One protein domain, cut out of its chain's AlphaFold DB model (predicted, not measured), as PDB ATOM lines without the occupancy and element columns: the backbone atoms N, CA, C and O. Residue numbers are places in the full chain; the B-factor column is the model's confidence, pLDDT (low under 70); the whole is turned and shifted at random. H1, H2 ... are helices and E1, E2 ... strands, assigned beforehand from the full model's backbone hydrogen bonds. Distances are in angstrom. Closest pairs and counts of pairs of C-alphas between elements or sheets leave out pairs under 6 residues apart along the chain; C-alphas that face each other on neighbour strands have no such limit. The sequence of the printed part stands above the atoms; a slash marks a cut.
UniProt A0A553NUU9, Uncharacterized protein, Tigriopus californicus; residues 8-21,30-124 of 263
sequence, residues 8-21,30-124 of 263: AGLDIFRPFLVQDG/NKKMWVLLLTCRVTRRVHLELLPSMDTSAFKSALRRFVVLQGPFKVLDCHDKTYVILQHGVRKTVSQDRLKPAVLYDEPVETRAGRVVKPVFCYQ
ATOM      1  N   ALA A   8     384.190 326.929 210.430       84.94
ATOM      2  CA  ALA A   8     385.172 327.728 209.709       84.94
ATOM      3  C   ALA A   8     384.940 329.231 209.913       84.94
ATOM      4  O   ALA A   8     383.805 329.695 209.970       84.94
ATOM      5  N   GLY A   9     386.031 329.981 210.047       86.56
ATOM      6  CA  GLY A   9     386.054 331.434 209.947       86.56
ATOM      7  C   GLY A   9     386.471 331.852 208.542       86.56
ATOM      8  O   GLY A   9     387.406 331.274 207.985       86.56
ATOM      9  N   LEU A  10     385.789 332.850 207.996       85.81
ATOM     10  CA  LEU A  10     386.009 333.383 206.660       85.81
ATOM     11  C   LEU A  10     386.500 334.824 206.728       85.81
ATOM     12  O   LEU A  10     385.870 335.673 207.363       85.81
ATOM     13  N   ASP A  11     387.579 335.101 206.003       86.00
ATOM     14  CA  ASP A  11     388.085 336.452 205.794       86.00
ATOM     15  C   ASP A  11     388.582 336.644 204.353       86.00
ATOM     16  O   ASP A  11     388.888 335.676 203.655       86.00
ATOM     17  N   ILE A  12     388.640 337.888 203.884       85.75
ATOM     18  CA  ILE A  12     389.189 338.229 202.566       85.75
ATOM     19  C   ILE A  12     390.267 339.289 202.759       85.75
ATOM     20  O   ILE A  12     390.005 340.389 203.248       85.75
ATOM     21  N   PHE A  13     391.487 338.969 202.333       83.56
ATOM     22  CA  PHE A  13     392.604 339.901 202.405       83.56
ATOM     23  C   PHE A  13     392.421 341.091 201.462       83.56
ATOM     24  O   PHE A  13     391.796 341.000 200.399       83.56
ATOM     25  N   ARG A  14     393.045 342.217 201.831       79.50
ATOM     26  CA  ARG A  14     393.215 343.354 200.917       79.50
ATOM     27  C   ARG A  14     393.909 342.893 199.628       79.50
ATOM     28  O   ARG A  14     394.767 342.012 199.693       79.50
ATOM     29  N   PRO A  15     393.574 343.499 198.475       85.38
ATOM     30  CA  PRO A  15     394.153 343.074 197.218       85.38
ATOM     31  C   PRO A  15     395.650 343.362 197.181       85.38
ATOM     32  O   PRO A  15     396.091 344.431 197.609       85.38
ATOM     33  N   PHE A  16     396.401 342.441 196.594       86.75
ATOM     34  CA  PHE A  16     397.782 342.661 196.185       86.75
ATOM     35  C   PHE A  16     397.896 342.560 194.666       86.75
ATOM     36  O   PHE A  16     397.011 342.037 193.984       86.75
ATOM     37  N   LEU A  17     398.964 343.142 194.129       88.94
ATOM     38  CA  LEU A  17     399.227 343.125 192.699       88.94
ATOM     39  C   LEU A  17     399.987 341.850 192.347       88.94
ATOM     40  O   LEU A  17     401.048 341.581 192.904       88.94
ATOM     41  N   VAL A  18     399.430 341.080 191.421       88.75
ATOM     42  CA  VAL A  18     400.073 339.921 190.806       88.75
ATOM     43  C   VAL A  18     400.383 340.269 189.362       88.75
ATOM     44  O   VAL A  18     399.537 340.820 188.652       88.75
ATOM     45  N   GLN A  19     401.595 339.941 188.931       85.62
ATOM     46  CA  GLN A  19     402.009 340.102 187.549       85.62
ATOM     47  C   GLN A  19     401.588 338.866 186.744       85.62
ATOM     48  O   GLN A  19     402.082 337.764 186.962       85.62
ATOM     49  N   ASP A  20     400.663 339.055 185.812       83.25
ATOM     50  CA  ASP A  20     400.167 338.047 184.878       83.25
ATOM     51  C   ASP A  20     400.748 338.319 183.483       83.25
ATOM     52  O   ASP A  20     400.141 338.992 182.643       83.25
ATOM     53  N   GLY A  21     401.967 337.822 183.259       82.12
ATOM     54  CA  GLY A  21     402.651 337.871 181.967       82.12
ATOM     55  C   GLY A  21     403.090 339.271 181.521       82.12
ATOM     56  O   GLY A  21     403.439 340.134 182.329       82.12
ATOM     57  N   ASN A  30     399.707 343.835 185.351       84.94
ATOM     58  CA  ASN A  30     399.472 343.926 186.784       84.94
ATOM     59  C   ASN A  30     397.982 343.829 187.085       84.94
ATOM     60  O   ASN A  30     397.190 344.699 186.712       84.94
ATOM     61  N   LYS A  31     397.607 342.776 187.806       85.44
ATOM     62  CA  LYS A  31     396.235 342.511 188.222       85.44
ATOM     63  C   LYS A  31     396.117 342.575 189.728       85.44
ATOM     64  O   LYS A  31     396.939 342.025 190.452       85.44
ATOM     65  N   LYS A  32     395.054 343.221 190.198       88.81
ATOM     66  CA  LYS A  32     394.657 343.138 191.601       88.81
ATOM     67  C   LYS A  32     394.033 341.769 191.829       88.81
ATOM     68  O   LYS A  32     393.092 341.413 191.130       88.81
ATOM     69  N   MET A  33     394.572 341.034 192.787       89.44
ATOM     70  CA  MET A  33     394.070 339.737 193.214       89.44
ATOM     71  C   MET A  33     393.748 339.816 194.699       89.44
ATOM     72  O   MET A  33     394.490 340.422 195.474       89.44
ATOM     73  N   TRP A  34     392.645 339.197 195.091       90.38
ATOM     74  CA  TRP A  34     392.244 339.034 196.481       90.38
ATOM     75  C   TRP A  34     392.529 337.595 196.905       90.38
ATOM     76  O   TRP A  34     392.669 336.705 196.067       90.38
ATOM     77  N   VAL A  35     392.613 337.352 198.209       90.44
ATOM     78  CA  VAL A  35     392.740 335.995 198.750       90.44
ATOM     79  C   VAL A  35     391.617 335.761 199.736       90.44
ATOM     80  O   VAL A  35     391.469 336.505 200.706       90.44
ATOM     81  N   LEU A  36     390.843 334.718 199.469       88.56
ATOM     82  CA  LEU A  36     389.912 334.126 200.407       88.56
ATOM     83  C   LEU A  36     390.699 333.295 201.421       88.56
ATOM     84  O   LEU A  36     391.418 332.366 201.056       88.56
ATOM     85  N   LEU A  37     390.534 333.630 202.694       90.00
ATOM     86  CA  LEU A  37     391.099 332.933 203.836       90.00
ATOM     87  C   LEU A  37     389.993 332.155 204.545       90.00
ATOM     88  O   LEU A  37     389.049 332.737 205.081       90.00
ATOM     89  N   LEU A  38     390.144 330.838 204.606       88.88
ATOM     90  CA  LEU A  38     389.277 329.955 205.374       88.88
ATOM     91  C   LEU A  38     390.083 329.325 206.503       88.88
ATOM     92  O   LEU A  38     391.070 328.631 206.277       88.88
ATOM     93  N   THR A  39     389.655 329.555 207.738       90.25
ATOM     94  CA  THR A  39     390.327 329.058 208.941       90.25
ATOM     95  C   THR A  39     389.431 328.070 209.672       90.25
ATOM     96  O   THR A  39     388.296 328.384 210.017       90.25
ATOM     97  N   CYS A  40     389.906 326.859 209.947       89.12
ATOM     98  CA  CYS A  40     389.158 325.914 210.767       89.12
ATOM     99  C   CYS A  40     389.256 326.315 212.244       89.12
ATOM    100  O   CYS A  40     390.344 326.339 212.817       89.12
ATOM    101  N   ARG A  41     388.122 326.561 212.905       82.75
ATOM    102  CA  ARG A  41     388.087 326.906 214.336       82.75
ATOM    103  C   ARG A  41     388.415 325.736 215.257       82.75
ATOM    104  O   ARG A  41     388.825 325.963 216.387       82.75
ATOM    105  N   VAL A  42     388.244 324.507 214.773       83.62
ATOM    106  CA  VAL A  42     388.506 323.289 215.556       83.62
ATOM    107  C   VAL A  42     389.990 322.930 215.524       83.62
ATOM    108  O   VAL A  42     390.576 322.650 216.559       83.62
ATOM    109  N   THR A  43     390.609 322.957 214.341       87.50
ATOM    110  CA  THR A  43     391.973 322.437 214.133       87.50
ATOM    111  C   THR A  43     392.996 323.496 213.739       87.50
ATOM    112  O   THR A  43     394.147 323.155 213.491       87.50
ATOM    113  N   ARG A  44     392.592 324.768 213.626       87.56
ATOM    114  CA  ARG A  44     393.429 325.894 213.170       87.56
ATOM    115  C   ARG A  44     394.045 325.726 211.773       87.56
ATOM    116  O   ARG A  44     394.867 326.546 211.381       87.56
ATOM    117  N   ARG A  45     393.627 324.724 210.985       90.44
ATOM    118  CA  ARG A  45     394.038 324.593 209.577       90.44
ATOM    119  C   ARG A  45     393.559 325.782 208.756       90.44
ATOM    120  O   ARG A  45     392.452 326.277 208.965       90.44
ATOM    121  N   VAL A  46     394.380 326.187 207.797       92.19
ATOM    122  CA  VAL A  46     394.125 327.334 206.930       92.19
ATOM    123  C   VAL A  46     394.037 326.869 205.482       92.19
ATOM    124  O   VAL A  46     394.847 326.055 205.043       92.19
ATOM    125  N   HIS A  47     393.059 327.384 204.746       91.19
ATOM    126  CA  HIS A  47     392.948 327.249 203.303       91.19
ATOM    127  C   HIS A  47     392.938 328.639 202.671       91.19
ATOM    128  O   HIS A  47     392.190 329.517 203.104       91.19
ATOM    129  N   LEU A  48     393.788 328.826 201.665       92.12
ATOM    130  CA  LEU A  48     393.928 330.071 200.921       92.12
ATOM    131  C   LEU A  48     393.487 329.836 199.485       92.12
ATOM    132  O   LEU A  48     393.978 328.912 198.837       92.12
ATOM    133  N   GLU A  49     392.616 330.699 198.981       91.00
ATOM    134  CA  GLU A  49     392.159 330.630 197.601       91.00
ATOM    135  C   GLU A  49     392.205 332.000 196.927       91.00
ATOM    136  O   GLU A  49     391.743 333.001 197.472       91.00
ATOM    137  N   LEU A  50     392.777 332.051 195.725       90.50
ATOM    138  CA  LEU A  50     392.888 333.284 194.954       90.50
ATOM    139  C   LEU A  50     391.538 333.676 194.348       90.50
ATOM    140  O   LEU A  50     390.850 332.869 193.719       90.50
ATOM    141  N   LEU A  51     391.203 334.953 194.483       89.38
ATOM    142  CA  LEU A  51     390.022 335.583 193.919       89.38
ATOM    143  C   LEU A  51     390.449 336.625 192.869       89.38
ATOM    144  O   LEU A  51     391.160 337.576 193.208       89.38
ATOM    145  N   PRO A  52     390.024 336.480 191.599       87.81
ATOM    146  CA  PRO A  52     390.388 337.407 190.525       87.81
ATOM    147  C   PRO A  52     389.684 338.767 190.618       87.81
ATOM    148  O   PRO A  52     390.162 339.749 190.059       87.81
ATOM    149  N   SER A  53     388.552 338.830 191.317       84.31
ATOM    150  CA  SER A  53     387.795 340.048 191.588       84.31
ATOM    151  C   SER A  53     387.054 339.915 192.918       84.31
ATOM    152  O   SER A  53     386.808 338.804 193.397       84.31
ATOM    153  N   MET A  54     386.697 341.045 193.529       81.50
ATOM    154  CA  MET A  54     385.900 341.087 194.762       81.50
ATOM    155  C   MET A  54     384.396 341.028 194.451       81.50
ATOM    156  O   MET A  54     383.616 341.833 194.953       81.50
ATOM    157  N   ASP A  55     384.007 340.072 193.606       78.50
ATOM    158  CA  ASP A  55     382.631 339.879 193.149       78.50
ATOM    159  C   ASP A  55     382.011 338.625 193.770       78.50
ATOM    160  O   ASP A  55     382.688 337.631 194.058       78.50
ATOM    161  N   THR A  56     380.683 338.620 193.900       76.12
ATOM    162  CA  THR A  56     379.933 337.480 194.442       76.12
ATOM    163  C   THR A  56     380.150 336.197 193.626       76.12
ATOM    164  O   THR A  56     380.194 335.110 194.197       76.12
ATOM    165  N   SER A  57     380.309 336.286 192.302       79.25
ATOM    166  CA  SER A  57     380.504 335.127 191.413       79.25
ATOM    167  C   SER A  57     381.877 334.465 191.586       79.25
ATOM    168  O   SER A  57     381.961 333.235 191.686       79.25
ATOM    169  N   ALA A  58     382.941 335.269 191.674       83.88
ATOM    170  CA  ALA A  58     384.303 334.810 191.944       83.88
ATOM    171  C   ALA A  58     384.372 334.101 193.302       83.88
ATOM    172  O   ALA A  58     384.903 332.994 193.411       83.88
ATOM    173  N   PHE A  59     383.739 334.699 194.309       82.62
ATOM    174  CA  PHE A  59     383.636 334.150 195.650       82.62
ATOM    175  C   PHE A  59     382.825 332.841 195.713       82.62
ATOM    176  O   PHE A  59     383.298 331.851 196.274       82.62
ATOM    177  N   LYS A  60     381.638 332.787 195.088       78.81
ATOM    178  CA  LYS A  60     380.818 331.560 194.999       78.81
ATOM    179  C   LYS A  60     381.592 330.422 194.332       78.81
ATOM    180  O   LYS A  60     381.540 329.285 194.793       78.81
ATOM    181  N   SER A  61     382.328 330.725 193.264       82.62
ATOM    182  CA  SER A  61     383.141 329.736 192.545       82.62
ATOM    183  C   SER A  61     384.283 329.195 193.402       82.62
ATOM    184  O   SER A  61     384.544 327.995 193.370       82.62
ATOM    185  N   ALA A  62     384.929 330.062 194.186       86.19
ATOM    186  CA  ALA A  62     385.980 329.670 195.114       86.19
ATOM    187  C   ALA A  62     385.461 328.713 196.191       86.19
ATOM    188  O   ALA A  62     385.870 327.558 196.276       86.19
ATOM    189  N   LEU A  63     384.414 329.116 196.905       81.81
ATOM    190  CA  LEU A  63     383.801 328.257 197.915       81.81
ATOM    191  C   LEU A  63     383.302 326.920 197.372       81.81
ATOM    192  O   LEU A  63     383.430 325.909 198.058       81.81
ATOM    193  N   ARG A  64     382.750 326.886 196.155       79.38
ATOM    194  CA  ARG A  64     382.368 325.623 195.510       79.38
ATOM    195  C   ARG A  64     383.573 324.702 195.344       79.38
ATOM    196  O   ARG A  64     383.482 323.532 195.705       79.38
ATOM    197  N   ARG A  65     384.708 325.215 194.859       83.56
ATOM    198  CA  ARG A  65     385.951 324.433 194.753       83.56
ATOM    199  C   ARG A  65     386.427 323.960 196.121       83.56
ATOM    200  O   ARG A  65     386.744 322.782 196.259       83.56
ATOM    201  N   PHE A  66     386.400 324.822 197.134       85.44
ATOM    202  CA  PHE A  66     386.732 324.430 198.500       85.44
ATOM    203  C   PHE A  66     385.858 323.274 199.001       85.44
ATOM    204  O   PHE A  66     386.386 322.270 199.473       85.44
ATOM    205  N   VAL A  67     384.532 323.385 198.874       79.62
ATOM    206  CA  VAL A  67     383.576 322.373 199.353       79.62
ATOM    207  C   VAL A  67     383.755 321.050 198.610       79.62
ATOM    208  O   VAL A  67     383.679 319.988 199.225       79.62
ATOM    209  N   VAL A  68     384.057 321.093 197.310       78.94
ATOM    210  CA  VAL A  68     384.382 319.893 196.526       78.94
ATOM    211  C   VAL A  68     385.665 319.219 197.027       78.94
ATOM    212  O   VAL A  68     385.753 317.994 196.986       78.94
ATOM    213  N   LEU A  69     386.648 319.989 197.501       78.88
ATOM    214  CA  LEU A  69     387.941 319.469 197.957       78.88
ATOM    215  C   LEU A  69     387.947 319.020 199.426       78.88
ATOM    216  O   LEU A  69     388.602 318.036 199.754       78.88
ATOM    217  N   GLN A  70     387.269 319.747 200.313       80.19
ATOM    218  CA  GLN A  70     387.347 319.558 201.771       80.19
ATOM    219  C   GLN A  70     386.045 319.030 202.386       80.19
ATOM    220  O   GLN A  70     386.059 318.510 203.500       80.19
ATOM    221  N   GLY A  71     384.928 319.127 201.667       75.56
ATOM    222  CA  GLY A  71     383.598 318.796 202.163       75.56
ATOM    223  C   GLY A  71     382.818 320.010 202.693       75.56
ATOM    224  O   GLY A  71     383.289 321.149 202.640       75.56
ATOM    225  N   PRO A  72     381.581 319.783 203.165       74.69
ATOM    226  CA  PRO A  72     380.681 320.845 203.598       74.69
ATOM    227  C   PRO A  72     381.090 321.481 204.925       74.69
ATOM    228  O   PRO A  72     381.573 320.815 205.842       74.69
ATOM    229  N   PHE A  73     380.762 322.763 205.067       75.81
ATOM    230  CA  PHE A  73     380.766 323.447 206.356       75.81
ATOM    231  C   PHE A  73     379.475 323.147 207.127       75.81
ATOM    232  O   PHE A  73     378.400 323.067 206.532       75.81
ATOM    233  N   LYS A  74     379.557 323.062 208.458       72.44
ATOM    234  CA  LYS A  74     378.377 323.110 209.338       72.44
ATOM    235  C   LYS A  74     378.072 324.547 209.754       72.44
ATOM    236  O   LYS A  74     376.914 324.949 209.771       72.44
ATOM    237  N   VAL A  75     379.113 325.305 210.091       72.75
ATOM    238  CA  VAL A  75     379.026 326.718 210.469       72.75
ATOM    239  C   VAL A  75     380.139 327.484 209.768       72.75
ATOM    240  O   VAL A  75     381.318 327.146 209.915       72.75
ATOM    241  N   LEU A  76     379.758 328.531 209.042       76.38
ATOM    242  CA  LEU A  76     380.673 329.498 208.449       76.38
ATOM    243  C   LEU A  76     380.443 330.860 209.104       76.38
ATOM    244  O   LEU A  76     379.388 331.466 208.909       76.38
ATOM    245  N   ASP A  77     381.423 331.312 209.880       75.81
ATOM    246  CA  ASP A  77     381.402 332.617 210.537       75.81
ATOM    247  C   ASP A  77     382.213 333.618 209.711       75.81
ATOM    248  O   ASP A  77     383.341 333.330 209.302       75.81
ATOM    249  N   CYS A  78     381.648 334.791 209.462       72.38
ATOM    250  CA  CYS A  78     382.294 335.855 208.710       72.38
ATOM    251  C   CYS A  78     382.218 337.172 209.480       72.38
ATOM    252  O   CYS A  78     381.215 337.486 210.124       72.38
ATOM    253  N   HIS A  79     383.261 337.988 209.360       66.69
ATOM    254  CA  HIS A  79     383.225 339.340 209.903       66.69
ATOM    255  C   HIS A  79     382.253 340.238 209.122       66.69
ATOM    256  O   HIS A  79     382.041 340.071 207.920       66.69
ATOM    257  N   ASP A  80     381.698 341.231 209.823       57.00
ATOM    258  CA  ASP A  80     380.584 342.088 209.392       57.00
ATOM    259  C   ASP A  80     380.769 342.705 207.992       57.00
ATOM    260  O   ASP A  80     379.803 342.865 207.254       57.00
ATOM    261  N   LYS A  81     382.008 343.012 207.585       58.72
ATOM    262  CA  LYS A  81     382.315 343.594 206.265       58.72
ATOM    263  C   LYS A  81     382.233 342.576 205.125       58.72
ATOM    264  O   LYS A  81     381.810 342.925 204.028       58.72
ATOM    265  N   THR A  82     382.613 341.328 205.381       56.31
ATOM    266  CA  THR A  82     382.589 340.253 204.382       56.31
ATOM    267  C   THR A  82     381.171 339.722 204.186       56.31
ATOM    268  O   THR A  82     380.785 339.397 203.066       56.31
ATOM    269  N   TYR A  83     380.357 339.739 205.249       54.84
ATOM    270  CA  TYR A  83     378.934 339.390 205.216       54.84
ATOM    271  C   TYR A  83     378.126 340.244 204.224       54.84
ATOM    272  O   TYR A  83     377.278 339.727 203.500       54.84
ATOM    273  N   VAL A  84     378.423 341.545 204.130       50.88
ATOM    274  CA  VAL A  84     377.715 342.476 203.231       50.88
ATOM    275  C   VAL A  84     377.880 342.090 201.752       50.88
ATOM    276  O   VAL A  84     376.925 342.192 200.984       50.88
ATOM    277  N   ILE A  85     379.042 341.561 201.351       52.44
ATOM    278  CA  ILE A  85     379.303 341.099 199.971       52.44
ATOM    279  C   ILE A  85     378.445 339.869 199.626       52.44
ATOM    280  O   ILE A  85     378.017 339.703 198.482       52.44
ATOM    281  N   LEU A  86     378.140 339.027 200.618       53.75
ATOM    282  CA  LEU A  86     377.276 337.852 200.453       53.75
ATOM    283  C   LEU A  86     375.816 338.246 200.215       53.75
ATOM    284  O   LEU A  86     375.113 337.575 199.464       53.75
ATOM    285  N   GLN A  87     375.362 339.348 200.816       51.53
ATOM    286  CA  GLN A  87     373.972 339.797 200.729       51.53
ATOM    287  C   GLN A  87     373.610 340.460 199.393       51.53
ATOM    288  O   GLN A  87     372.443 340.441 199.009       51.53
ATOM    289  N   HIS A  88     374.576 341.021 198.659       48.91
ATOM    290  CA  HIS A  88     374.310 341.716 197.391       48.91
ATOM    291  C   HIS A  88     373.919 340.792 196.218       48.91
ATOM    292  O   HIS A  88     373.548 341.289 195.158       48.91
ATOM    293  N   GLY A  89     373.945 339.466 196.402       43.59
ATOM    294  CA  GLY A  89     373.562 338.478 195.383       43.59
ATOM    295  C   GLY A  89     372.635 337.364 195.877       43.59
ATOM    296  O   GLY A  89     372.560 336.319 195.229       43.59
ATOM    297  N   VAL A  90     371.972 337.561 197.022       44.16
ATOM    298  CA  VAL A  90     370.935 336.671 197.568       44.16
ATOM    299  C   VAL A  90     369.641 337.476 197.624       44.16
ATOM    300  O   VAL A  90     369.626 338.587 198.159       44.16
ATOM    301  N   ARG A  91     368.551 336.956 197.042       37.88
ATOM    302  CA  ARG A  91     367.232 337.602 197.110       37.88
ATOM    303  C   ARG A  91     366.875 337.829 198.579       37.88
ATOM    304  O   ARG A  91     366.694 336.888 199.346       37.88
ATOM    305  N   LYS A  92     366.786 339.100 198.959       38.59
ATOM    306  CA  LYS A  92     366.358 339.568 200.275       38.59
ATOM    307  C   LYS A  92     364.941 339.064 200.588       38.59
ATOM    308  O   LYS A  92     363.972 339.719 200.227       38.59
ATOM    309  N   THR A  93     364.793 337.957 201.312       31.36
ATOM    310  CA  THR A  93     363.569 337.680 202.090       31.36
ATOM    311  C   THR A  93     363.671 338.435 203.419       31.36
ATOM    312  O   THR A  93     364.023 337.901 204.475       31.36
ATOM    313  N   VAL A  94     363.443 339.747 203.340       34.34
ATOM    314  CA  VAL A  94     363.493 340.673 204.476       34.34
ATOM    315  C   VAL A  94     362.235 340.503 205.325       34.34
ATOM    316  O   VAL A  94     361.150 340.918 204.948       34.34
ATOM    317  N   SER A  95     362.417 339.937 206.514       31.06
ATOM    318  CA  SER A  95     361.733 340.416 207.714       31.06
ATOM    319  C   SER A  95     362.808 340.555 208.790       31.06
ATOM    320  O   SER A  95     363.701 339.710 208.871       31.06
ATOM    321  N   GLN A  96     362.774 341.678 209.507       39.75
ATOM    322  CA  GLN A  96     363.820 342.250 210.370       39.75
ATOM    323  C   GLN A  96     364.185 341.429 211.618       39.75
ATOM    324  O   GLN A  96     364.789 341.969 212.540       39.75
ATOM    325  N   ASP A  97     363.866 340.139 211.662       34.53
ATOM    326  CA  ASP A  97     364.080 339.337 212.856       34.53
ATOM    327  C   ASP A  97     365.288 338.400 212.730       34.53
ATOM    328  O   ASP A  97     365.504 337.744 211.708       34.53
ATOM    329  N   ARG A  98     366.084 338.448 213.797       42.31
ATOM    330  CA  ARG A  98     367.289 337.703 214.196       42.31
ATOM    331  C   ARG A  98     367.844 336.655 213.219       42.31
ATOM    332  O   ARG A  98     367.196 335.669 212.895       42.31
ATOM    333  N   LEU A  99     369.138 336.809 212.909       50.09
ATOM    334  CA  LEU A  99     370.045 335.734 212.472       50.09
ATOM    335  C   LEU A  99     369.481 334.818 211.376       50.09
ATOM    336  O   LEU A  99     369.520 333.594 211.498       50.09
ATOM    337  N   LYS A 100     368.979 335.389 210.278       42.78
ATOM    338  CA  LYS A 100     368.653 334.565 209.113       42.78
ATOM    339  C   LYS A 100     369.947 334.163 208.419       42.78
ATOM    340  O   LYS A 100     370.722 335.046 208.043       42.78
ATOM    341  N   PRO A 101     370.208 332.861 208.258       49.03
ATOM    342  CA  PRO A 101     371.403 332.438 207.572       49.03
ATOM    343  C   PRO A 101     371.352 332.877 206.108       49.03
ATOM    344  O   PRO A 101     370.357 332.657 205.418       49.03
ATOM    345  N   ALA A 102     372.429 333.489 205.621       52.06
ATOM    346  CA  ALA A 102     372.554 333.762 204.197       52.06
ATOM    347  C   ALA A 102     372.847 332.439 203.475       52.06
ATOM    348  O   ALA A 102     373.831 331.764 203.794       52.06
ATOM    349  N   VAL A 103     371.982 332.067 202.527       53.75
ATOM    350  CA  VAL A 103     372.211 330.928 201.633       53.75
ATOM    351  C   VAL A 103     373.332 331.309 200.670       53.75
ATOM    352  O   VAL A 103     373.216 332.251 199.889       53.75
ATOM    353  N   LEU A 104     374.460 330.610 200.767       57.34
ATOM    354  CA  LEU A 104     375.673 330.929 200.009       57.34
ATOM    355  C   LEU A 104     375.567 330.504 198.533       57.34
ATOM    356  O   LEU A 104     376.162 331.122 197.646       57.34
ATOM    357  N   TYR A 105     374.789 329.453 198.278       59.03
ATOM    358  CA  TYR A 105     374.437 328.916 196.967       59.03
ATOM    359  C   TYR A 105     373.072 328.220 197.065       59.03
ATOM    360  O   TYR A 105     372.879 327.417 197.969       59.03
ATOM    361  N   ASP A 106     372.142 328.544 196.163       50.97
ATOM    362  CA  ASP A 106     370.778 327.984 196.176       50.97
ATOM    363  C   ASP A 106     370.732 326.549 195.615       50.97
ATOM    364  O   ASP A 106     369.927 325.734 196.055       50.97
ATOM    365  N   GLU A 107     371.657 326.219 194.708       58.53
ATOM    366  CA  GLU A 107     371.714 324.913 194.044       58.53
ATOM    367  C   GLU A 107     372.654 323.932 194.759       58.53
ATOM    368  O   GLU A 107     373.799 324.302 195.063       58.53
ATOM    369  N   PRO A 108     372.227 322.680 194.997       61.41
ATOM    370  CA  PRO A 108     373.078 321.661 195.587       61.41
ATOM    371  C   PRO A 108     374.297 321.365 194.701       61.41
ATOM    372  O   PRO A 108     374.209 321.311 193.477       61.41
ATOM    373  N   VAL A 109     375.461 321.174 195.326       62.81
ATOM    374  CA  VAL A 109     376.721 320.923 194.606       62.81
ATOM    375  C   VAL A 109     377.055 319.441 194.679       62.81
ATOM    376  O   VAL A 109     377.267 318.916 195.772       62.81
ATOM    377  N   GLU A 110     377.142 318.766 193.537       63.53
ATOM    378  CA  GLU A 110     377.661 317.401 193.475       63.53
ATOM    379  C   GLU A 110     379.184 317.403 193.640       63.53
ATOM    380  O   GLU A 110     379.932 318.050 192.904       63.53
ATOM    381  N   THR A 111     379.664 316.693 194.654       61.00
ATOM    382  CA  THR A 111     381.098 316.456 194.849       61.00
ATOM    383  C   THR A 111     381.601 315.379 193.890       61.00
ATOM    384  O   THR A 111     380.840 314.530 193.434       61.00
ATOM    385  N   ARG A 112     382.921 315.329 193.662       56.78
ATOM    386  CA  ARG A 112     383.580 314.275 192.857       56.78
ATOM    387  C   ARG A 112     383.300 312.844 193.339       56.78
ATOM    388  O   ARG A 112     383.496 311.905 192.583       56.78
ATOM    389  N   ALA A 113     382.856 312.684 194.585       64.12
ATOM    390  CA  ALA A 113     382.467 311.409 195.178       64.12
ATOM    391  C   ALA A 113     380.951 311.127 195.075       64.12
ATOM    392  O   ALA A 113     380.436 310.307 195.832       64.12
ATOM    393  N   GLY A 114     380.211 311.855 194.227       66.12
ATOM    394  CA  GLY A 114     378.763 311.702 194.042       66.12
ATOM    395  C   GLY A 114     377.906 312.210 195.209       66.12
ATOM    396  O   GLY A 114     376.700 311.984 195.233       66.12
ATOM    397  N   ARG A 115     378.490 312.890 196.209       63.75
ATOM    398  CA  ARG A 115     377.714 313.451 197.329       63.75
ATOM    399  C   ARG A 115     377.131 314.800 196.949       63.75
ATOM    400  O   ARG A 115     377.893 315.721 196.655       63.75
ATOM    401  N   VAL A 116     375.812 314.910 197.045       64.12
ATOM    402  CA  VAL A 116     375.050 316.152 196.905       64.12
ATOM    403  C   VAL A 116     375.209 316.986 198.179       64.12
ATOM    404  O   VAL A 116     374.815 316.566 199.270       64.12
ATOM    405  N   VAL A 117     375.814 318.167 198.065       62.72
ATOM    406  CA  VAL A 117     376.071 319.056 199.202       62.72
ATOM    407  C   VAL A 117     374.952 320.080 199.345       62.72
ATOM    408  O   VAL A 117     374.686 320.858 198.432       62.72
ATOM    409  N   LYS A 118     374.327 320.100 200.529       59.41
ATOM    410  CA  LYS A 118     373.280 321.062 200.901       59.41
ATOM    411  C   LYS A 118     373.808 322.510 200.924       59.41
ATOM    412  O   LYS A 118     375.009 322.710 201.133       59.41
ATOM    413  N   PRO A 119     372.929 323.514 200.739       57.81
ATOM    414  CA  PRO A 119     373.275 324.927 200.884       57.81
ATOM    415  C   PRO A 119     373.957 325.203 202.227       57.81
ATOM    416  O   PRO A 119     373.456 324.818 203.285       57.81
ATOM    417  N   VAL A 120     375.118 325.863 202.180       60.31
ATOM    418  CA  VAL A 120     375.823 326.313 203.385       60.31
ATOM    419  C   VAL A 120     375.193 327.608 203.862       60.31
ATOM    420  O   VAL A 120     375.055 328.579 203.116       60.31
ATOM    421  N   PHE A 121     374.843 327.602 205.137       59.28
ATOM    422  CA  PHE A 121     374.307 328.735 205.855       59.28
ATOM    423  C   PHE A 121     375.456 329.506 206.503       59.28
ATOM    424  O   PHE A 121     376.200 328.969 207.329       59.28
ATOM    425  N   CYS A 122     375.623 330.768 206.113       58.84
ATOM    426  CA  CYS A 122     376.523 331.668 206.819       58.84
ATOM    427  C   CYS A 122     375.788 332.268 208.018       58.84
ATOM    428  O   CYS A 122     374.716 332.856 207.858       58.84
ATOM    429  N   TYR A 123     376.366 332.112 209.207       57.66
ATOM    430  CA  TYR A 123     375.820 332.654 210.443       57.66
ATOM    431  C   TYR A 123     376.768 333.719 210.967       57.66
ATOM    432  O   TYR A 123     377.935 333.441 211.236       57.66
ATOM    433  N   GLN A 124     376.250 334.923 211.174       57.69
ATOM    434  CA  GLN A 124     376.927 335.889 212.022       57.69
ATOM    435  C   GLN A 124     376.693 335.429 213.462       57.69
ATOM    436  O   GLN A 124     375.586 335.563 213.979       57.69
TER     437      GLN A 124
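Overview. This is residues 8 to 21 and 30 to 124 of the 263 residues of an uncharacterized protein of Tigriopus californicus (UniProt A0A553NUU9). A strongly twisted sheet of five strands is built on the long strand E3, which pairs at one end with E2 and along the rest with E4 on one side and E1 on the other, with E5 beyond E1. H1 packs over E3 and E4, and on the side of H1 away from these strands residues 102 to 122 fold back on themselves as a loose hairpin with two short antiparallel pairings; residues 93 to 98 stick out. The printed part has 109 residues, with the order E1 E2 E3 E4 H1 E5 H2, and the branched sheet is mixed, with E1 and E5 parallel and the other neighbours antiparallel. The class is mixed, helices and strands, with 53 residues, under half, in named elements. The whole is compact, with a radius of gyration of the C-alphas of 14.5 A and spans of 46 by 36 by 27 A.

Along the chain. E1, residues 8 to 12, begins at C-alpha 8 (385.172, 327.728, 209.709) and is 13.3 A long. E2 is residues 16 to 19. E3, residues 30 to 40, is 31.7 A long and begins at C-alpha 30 (399.472, 343.926, 186.784). E4, residues 46 to 51, is 15.9 A long. H1, residues 56 to 70, is 20.7 A long. E5 is residues 75 to 78. H2, residues 80 to 87, ends at C-alpha 87 (373.972, 339.797, 200.729) and is 11.1 A long.

Arrangement. E1 and E3 are antiparallel at 163 degrees, with N 9 and O 39 2.8 A apart, within hydrogen-bond range. E1 and E5 are parallel at 28 degrees, with N 10 and O 77 at 2.8 A. E2 and E3 are antiparallel at 126 degrees, with N 18 and O 31 at 2.8 A. E3 and E4 form a hairpin, antiparallel at 152 degrees, with N 36 and O 49 at 2.8 A. E2 is apart from E1, E4 and E5. H1 is on the sheet, over E3 and E4, at a height over the sheet of 9.5 A; on the local plane it runs slantwise to the strands, at 35 degrees to E4. Its closest C-alphas to E4 are those of Ala 58 and Leu 51, 6.1 A apart. H2 only grazes the sheet, with residues 81 to 86. H1 and H2 are close but not clearly touching, about perpendicular at 81 degrees, with the C-alphas of Thr 56 and Leu 86 closest at 6.6 A. In H1 every O i to N i+4 pair is within hydrogen-bond range; in H2 1 of 4 is, beside 3 of 5 O i to N i+3 pairs.

Size, cuts and confidence. The C-alphas farthest apart, those of Gly 21 and Asp 97, are 49.4 A apart. Residues 22 to 29 are not printed, and C-alphas 21 and 30 are 8.4 A apart across this cut, in the link E2 to E3. The links that are printed whole are tight. Residues 88 to 124 hold no named element. The mean pLDDT of the printed part is 70.9, and residues 79 to 124 are under 70.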